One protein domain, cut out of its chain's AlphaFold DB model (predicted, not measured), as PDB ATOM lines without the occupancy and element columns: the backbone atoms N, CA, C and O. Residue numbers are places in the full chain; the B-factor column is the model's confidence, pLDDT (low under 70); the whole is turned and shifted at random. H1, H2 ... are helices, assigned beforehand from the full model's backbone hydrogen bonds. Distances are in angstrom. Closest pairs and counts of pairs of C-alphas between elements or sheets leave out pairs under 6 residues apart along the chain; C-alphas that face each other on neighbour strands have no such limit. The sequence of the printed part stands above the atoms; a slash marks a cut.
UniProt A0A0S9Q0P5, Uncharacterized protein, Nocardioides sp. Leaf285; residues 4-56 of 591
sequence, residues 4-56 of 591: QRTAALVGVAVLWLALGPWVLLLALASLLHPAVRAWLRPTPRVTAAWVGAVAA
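This is residues 4 to 56 of the 591 residues of an uncharacterized protein of Nocardioides sp. Leaf285 (UniProt A0A0S9Q0P5). The model is an open arch of four helices: H1 and H2 fold back on each other as a helical hairpin, a narrow V, short H3 crosses near the V's open end, and H4 stands off on its own beyond H3. Contacts are few, and residues 51 to 56 of H4 stick out, as do residues 17 to 22 at the hairpin's turn. The printed part has 53 residues with four named helices, H1, H2, H3 and H4 along the chain, no named strand, and the class all helix. It is only just loose, close to compact, with a radius of gyration of the C-alphas of 12.1 A and spans of 28 by 27 by 16 A.

H1, residues 4 to 19, touches H2, residues 22 to 30, with residues 12 to 16 alone; the closest C-alphas, of Trp 16 and Val 23, are 5.2 A apart. This hairpin has a shallow tilt of 35.0 degrees, only just short of steep, opposite ways. H3, residues 34 to 40, is close to H1 but not clearly touching, about perpendicular at 83 degrees; their closest C-alphas, of Arg 5 and Leu 40, are 6.7 A apart. H4, residues 44 to 56, is apart from H1, H2 and H3. In H1, H2, H3 and H4 every O i to N i+4 pair is within hydrogen-bond range.

H1 begins at C-alpha 4, (23.442, 76.174, 12.939), and is 21.6 A long. H2 measures 12.4 A and H3 10.0 A. H4 measures 18.0 A and ends at C-alpha 56, (16.444, 57.574, 3.238).

The farthest C-alphas, of His 33 and Ala 56, are 32.5 A apart. The printed part has no cut, and its three links are tight. Mean pLDDT of the printed part is 89.1; no printed residue is under 70.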
ATOM      1  N   GLN A   4      24.426  75.334  12.232       83.69
ATOM      2  CA  GLN A   4      23.442  76.174  12.939       83.69
ATOM      3  C   GLN A   4      22.051  76.163  12.279       83.69
ATOM      4  O   GLN A   4      21.044  76.171  12.974       83.69
ATOM      5  N   ARG A   5      21.985  76.094  10.942       82.19
ATOM      6  CA  ARG A   5      20.718  76.053  10.188       82.19
ATOM      7  C   ARG A   5      19.983  74.729  10.371       82.19
ATOM      8  O   ARG A   5      18.790  74.719  10.641       82.19
ATOM      9  N   THR A   6      20.720  73.623  10.266       81.50
ATOM     10  CA  THR A   6      20.189  72.284  10.537       81.50
ATOM     11  C   THR A   6      19.709  72.191  11.983       81.50
ATOM     12  O   THR A   6      18.596  71.744  12.216       81.50
ATOM     13  N   ALA A   7      20.494  72.693  12.943       86.62
ATOM     14  CA  ALA A   7      20.110  72.725  14.351       86.62
ATOM     15  C   ALA A   7      18.841  73.558  14.598       86.62
ATOM     16  O   ALA A   7      17.982  73.129  15.358       86.62
ATOM     17  N   ALA A   8      18.680  74.704  13.927       87.50
ATOM     18  CA  ALA A   8      17.472  75.519  14.047       87.50
ATOM     19  C   ALA A   8      16.223  74.788  13.537       87.50
ATOM     20  O   ALA A   8      15.188  74.830  14.190       87.50
ATOM     21  N   LEU A   9      16.312  74.082  12.409       86.88
ATOM     22  CA  LEU A   9      15.165  73.358  11.851       86.88
ATOM     23  C   LEU A   9      14.836  72.081  12.610       86.88
ATOM     24  O   LEU A   9      13.663  71.793  12.812       86.88
ATOM     25  N   VAL A  10      15.853  71.367  13.092       89.31
ATOM     26  CA  VAL A  10      15.654  70.280  14.056       89.31
ATOM     27  C   VAL A  10      14.990  70.831  15.319       89.31
ATOM     28  O   VAL A  10      14.032  70.240  15.798       89.31
ATOM     29  N   GLY A  11      15.416  71.999  15.809       93.19
ATOM     30  CA  GLY A  11      14.776  72.686  16.932       93.19
ATOM     31  C   GLY A  11      13.306  73.018  16.670       93.19
ATOM     32  O   GLY A  11      12.462  72.725  17.510       93.19
ATOM     33  N   VAL A  12      12.974  73.557  15.492       93.69
ATOM     34  CA  VAL A  12      11.581  73.807  15.078       93.69
ATOM     35  C   VAL A  12      10.782  72.505  15.006       93.69
ATOM     36  O   VAL A  12       9.660  72.473  15.497       93.69
ATOM     37  N   ALA A  13      11.347  71.428  14.455       91.31
ATOM     38  CA  ALA A  13      10.683  70.127  14.376       91.31
ATOM     39  C   ALA A  13      10.419  69.527  15.769       91.31
ATOM     40  O   ALA A  13       9.310  69.073  16.039       91.31
ATOM     41  N   VAL A  14      11.399  69.585  16.678       94.25
ATOM     42  CA  VAL A  14      11.254  69.134  18.073       94.25
ATOM     43  C   VAL A  14      10.203  69.965  18.806       94.25
ATOM     44  O   VAL A  14       9.327  69.408  19.464       94.25
ATOM     45  N   LEU A  15      10.242  71.293  18.661       95.38
ATOM     46  CA  LEU A  15       9.246  72.182  19.257       95.38
ATOM     47  C   LEU A  15       7.852  71.930  18.679       95.38
ATOM     48  O   LEU A  15       6.889  71.930  19.434       95.38
ATOM     49  N   TRP A  16       7.727  71.682  17.375       94.31
ATOM     50  CA  TRP A  16       6.453  71.345  16.739       94.31
ATOM     51  C   TRP A  16       5.885  70.029  17.275       94.31
ATOM     52  O   TRP A  16       4.718  69.981  17.665       94.31
ATOM     53  N   LEU A  17       6.718  68.990  17.396       92.94
ATOM     54  CA  LEU A  17       6.318  67.722  18.011       92.94
ATOM     55  C   LEU A  17       5.886  67.903  19.474       92.94
ATOM     56  O   LEU A  17       4.905  67.303  19.911       92.94
ATOM     57  N   ALA A  18       6.562  68.770  20.224       93.44
ATOM     58  CA  ALA A  18       6.264  69.017  21.630       93.44
ATOM     59  C   ALA A  18       5.013  69.888  21.854       93.44
ATOM     60  O   ALA A  18       4.150  69.534  22.655       93.44
ATOM     61  N   LEU A  19       4.910  71.021  21.158       93.00
ATOM     62  CA  LEU A  19       3.971  72.110  21.465       93.00
ATOM     63  C   LEU A  19       2.813  72.235  20.472       93.00
ATOM     64  O   LEU A  19       1.847  72.938  20.754       93.00
ATOM     65  N   GLY A  20       2.881  71.559  19.327       90.94
ATOM     66  CA  GLY A  20       1.794  71.545  18.360       90.94
ATOM     67  C   GLY A  20       2.021  72.418  17.115       90.94
ATOM     68  O   GLY A  20       3.068  73.056  16.948       90.94
ATOM     69  N   PRO A  21       1.009  72.484  16.229       88.38
ATOM     70  CA  PRO A  21       1.031  73.238  14.970       88.38
ATOM     71  C   PRO A  21       1.383  74.728  15.080       88.38
ATOM     72  O   PRO A  21       1.948  75.287  14.140       88.38
ATOM     73  N   TRP A  22       1.115  75.373  16.220       89.94
ATOM     74  CA  TRP A  22       1.418  76.794  16.444       89.94
ATOM     75  C   TRP A  22       2.896  77.146  16.240       89.94
ATOM     76  O   TRP A  22       3.214  78.245  15.791       89.94
ATOM     77  N   VAL A  23       3.807  76.200  16.482       93.12
ATOM     78  CA  VAL A  23       5.243  76.393  16.235       93.12
ATOM     79  C   VAL A  23       5.531  76.660  14.758       93.12
ATOM     80  O   VAL A  23       6.372  77.500  14.448       93.12
ATOM     81  N   LEU A  24       4.808  76.012  13.837       91.25
ATOM     82  CA  LEU A  24       4.972  76.254  12.402       91.25
ATOM     83  C   LEU A  24       4.455  77.634  12.002       91.25
ATOM     84  O   LEU A  24       5.065  78.277  11.153       91.25
ATOM     85  N   LEU A  25       3.387  78.123  12.639       90.62
ATOM     86  CA  LEU A  25       2.887  79.481  12.414       90.62
ATOM     87  C   LEU A  25       3.889  80.532  12.897       90.62
ATOM     88  O   LEU A  25       4.161  81.492  12.179       90.62
ATOM     89  N   LEU A  26       4.501  80.326  14.067       93.06
ATOM     90  CA  LEU A  26       5.562  81.201  14.572       93.06
ATOM     91  C   LEU A  26       6.814  81.149  13.684       93.06
ATOM     92  O   LEU A  26       7.395  82.188  13.365       93.06
ATOM     93  N   ALA A  27       7.205  79.955  13.229       91.94
ATOM     94  CA  ALA A  27       8.309  79.785  12.291       91.94
ATOM     95  C   ALA A  27       8.025  80.500  10.960       91.94
ATOM     96  O   ALA A  27       8.882  81.234  10.472       91.94
ATOM     97  N   LEU A  28       6.814  80.368  10.412       92.38
ATOM     98  CA  LEU A  28       6.383  81.068   9.200       92.38
ATOM     99  C   LEU A  28       6.368  82.590   9.400       92.38
ATOM    100  O   LEU A  28       6.892  83.318   8.559       92.38
ATOM    101  N   ALA A  29       5.847  83.079  10.527       93.56
ATOM    102  CA  ALA A  29       5.846  84.502  10.861       93.56
ATOM    103  C   ALA A  29       7.272  85.067  10.953       93.56
ATOM    104  O   ALA A  29       7.533  86.176  10.485       93.56
ATOM    105  N   SER A  30       8.231  84.287  11.465       93.00
ATOM    106  CA  SER A  30       9.639  84.698  11.502       93.00
ATOM    107  C   SER A  30      10.234  84.941  10.105       93.00
ATOM    108  O   SER A  30      11.111  85.793   9.947       93.00
ATOM    109  N   LEU A  31       9.713  84.271   9.064       91.25
ATOM    110  CA  LEU A  31      10.129  84.473   7.671       91.25
ATOM    111  C   LEU A  31       9.687  85.828   7.101       91.25
ATOM    112  O   LEU A  31      10.206  86.246   6.064       91.25
ATOM    113  N   LEU A  32       8.791  86.564   7.761       92.75
ATOM    114  CA  LEU A  32       8.482  87.940   7.364       92.75
ATOM    115  C   LEU A  32       9.719  88.841   7.511       92.75
ATOM    116  O   LEU A  32       9.934  89.746   6.698       92.75
ATOM    117  N   HIS A  33      10.602  88.534   8.467       94.75
ATOM    118  CA  HIS A  33      11.812  89.306   8.701       94.75
ATOM    119  C   HIS A  33      12.889  89.019   7.627       94.75
ATOM    120  O   HIS A  33      13.352  87.879   7.492       94.75
ATOM    121  N   PRO A  34      13.365  90.030   6.868       90.25
ATOM    122  CA  PRO A  34      14.332  89.831   5.782       90.25
ATOM    123  C   PRO A  34      15.634  89.148   6.220       90.25
ATOM    124  O   PRO A  34      16.166  88.314   5.487       90.25
ATOM    125  N   ALA A  35      16.121  89.447   7.431       90.19
ATOM    126  CA  ALA A  35      17.341  88.835   7.960       90.19
ATOM    127  C   ALA A  35      17.195  87.318   8.177       90.19
ATOM    128  O   ALA A  35      18.122  86.567   7.882       90.19
ATOM    129  N   VAL A  36      16.018  86.857   8.620       87.81
ATOM    130  CA  VAL A  36      15.738  85.429   8.833       87.81
ATOM    131  C   VAL A  36      15.704  84.703   7.489       87.81
ATOM    132  O   VAL A  36      16.350  83.668   7.333       87.81
ATOM    133  N   ARG A  37      15.053  85.291   6.473       87.69
ATOM    134  CA  ARG A  37      15.052  84.747   5.103       87.69
ATOM    135  C   ARG A  37      16.453  84.661   4.515       87.69
ATOM    136  O   ARG A  37      16.812  83.628   3.961       87.69
ATOM    137  N   ALA A  38      17.242  85.728   4.626       85.75
ATOM    138  CA  ALA A  38      18.611  85.749   4.117       85.75
ATOM    139  C   ALA A  38      19.486  84.692   4.812       85.75
ATOM    140  O   ALA A  38      20.273  84.010   4.154       85.75
ATOM    141  N   TRP A  39      19.303  84.511   6.121       85.88
ATOM    142  CA  TRP A  39      20.040  83.529   6.908       85.88
ATOM    143  C   TRP A  39      19.639  82.076   6.601       85.88
ATOM    144  O   TRP A  39      20.522  81.214   6.544       85.88
ATOM    145  N   LEU A  40      18.348  81.810   6.357       83.12
ATOM    146  CA  LEU A  40      17.805  80.472   6.078       83.12
ATOM    147  C   LEU A  40      18.009  79.980   4.643       83.12
ATOM    148  O   LEU A  40      17.841  78.783   4.424       83.12
ATOM    149  N   ARG A  41      18.385  80.835   3.676       82.38
ATOM    150  CA  ARG A  41      18.622  80.413   2.279       82.38
ATOM    151  C   ARG A  41      19.597  79.222   2.235       82.38
ATOM    152  O   ARG A  41      20.785  79.391   2.555       82.38
ATOM    153  N   PRO A  42      19.123  78.012   1.878       78.06
ATOM    154  CA  PRO A  42      19.961  76.827   1.902       78.06
ATOM    155  C   PRO A  42      20.946  76.872   0.734       78.06
ATOM    156  O   PRO A  42      20.658  77.400  -0.338       78.06
ATOM    157  N   THR A  43      22.143  76.328   0.945       84.44
ATOM    158  CA  THR A  43      23.064  76.062  -0.164       84.44
ATOM    159  C   THR A  43      22.638  74.765  -0.855       84.44
ATOM    160  O   THR A  43      22.087  73.889  -0.185       84.44
ATOM    161  N   PRO A  44      22.941  74.569  -2.152       85.06
ATOM    162  CA  PRO A  44      22.545  73.357  -2.877       85.06
ATOM    163  C   PRO A  44      23.032  72.064  -2.203       85.06
ATOM    164  O   PRO A  44      22.331  71.061  -2.215       85.06
ATOM    165  N   ARG A  45      24.191  72.098  -1.528       83.88
ATOM    166  CA  ARG A  45      24.716  70.960  -0.752       83.88
ATOM    167  C   ARG A  45      23.858  70.615   0.468       83.88
ATOM    168  O   ARG A  45      23.693  69.443   0.776       83.88
ATOM    169  N   VAL A  46      23.338  71.624   1.170       82.56
ATOM    170  CA  VAL A  46      22.451  71.414   2.326       82.56
ATOM    171  C   VAL A  46      21.104  70.884   1.851       82.56
ATOM    172  O   VAL A  46      20.610  69.922   2.424       82.56
ATOM    173  N   THR A  47      20.562  71.443   0.764       84.31
ATOM    174  CA  THR A  47      19.332  70.936   0.141       84.31
ATOM    175  C   THR A  47      19.489  69.477  -0.282       84.31
ATOM    176  O   THR A  47      18.663  68.655   0.089       84.31
ATOM    177  N   ALA A  48      20.576  69.128  -0.979       87.06
ATOM    178  CA  ALA A  48      20.851  67.749  -1.380       87.06
ATOM    179  C   ALA A  48      20.961  66.799  -0.176       87.06
ATOM    180  O   ALA A  48      20.412  65.704  -0.213       87.06
ATOM    181  N   ALA A  49      21.610  67.227   0.913       86.06
ATOM    182  CA  ALA A  49      21.695  66.429   2.135       86.06
ATOM    183  C   ALA A  49      20.317  66.191   2.775       86.06
ATOM    184  O   ALA A  49      20.050  65.092   3.250       86.06
ATOM    185  N   TRP A  50      19.434  67.191   2.780       84.12
ATOM    186  CA  TRP A  50      18.080  67.029   3.319       84.12
ATOM    187  C   TRP A  50      17.210  66.157   2.430       84.12
ATOM    188  O   TRP A  50      16.523  65.285   2.945       84.12
ATOM    189  N   VAL A  51      17.271  66.355   1.111       89.69
ATOM    190  CA  VAL A  51      16.587  65.490   0.145       89.69
ATOM    191  C   VAL A  51      17.051  64.045   0.327       89.69
ATOM    192  O   VAL A  51      16.214  63.159   0.431       89.69
ATOM    193  N   GLY A  52      18.360  63.814   0.464       93.38
ATOM    194  CA  GLY A  52      18.911  62.489   0.749       93.38
ATOM    195  C   GLY A  52      18.429  61.905   2.081       93.38
ATOM    196  O   GLY A  52      18.067  60.736   2.134       93.38
ATOM    197  N   ALA A  53      18.362  62.710   3.146       88.25
ATOM    198  CA  ALA A  53      17.862  62.263   4.448       88.25
ATOM    199  C   ALA A  53      16.365  61.914   4.419       88.25
ATOM    200  O   ALA A  53      15.964  60.895   4.974       88.25
ATOM    201  N   VAL A  54      15.545  62.728   3.747       88.69
ATOM    202  CA  VAL A  54      14.113  62.454   3.551       88.69
ATOM    203  C   VAL A  54      13.929  61.203   2.700       88.69
ATOM    204  O   VAL A  54      13.160  60.331   3.081       88.69
ATOM    205  N   ALA A  55      14.671  61.070   1.598       92.50
ATOM    206  CA  ALA A  55      14.628  59.883   0.750       92.50
ATOM    207  C   ALA A  55      15.032  58.617   1.519       92.50
ATOM    208  O   ALA A  55      14.376  57.592   1.378       92.50
ATOM    209  N   ALA A  56      16.051  58.689   2.382       92.56
ATOM    210  CA  ALA A  56      16.444  57.574   3.238       92.56
ATOM    211  C   ALA A  56      15.358  57.222   4.268       92.56
ATOM    212  O   ALA A  56      15.042  56.050   4.439       92.56
TER     213      ALA A  56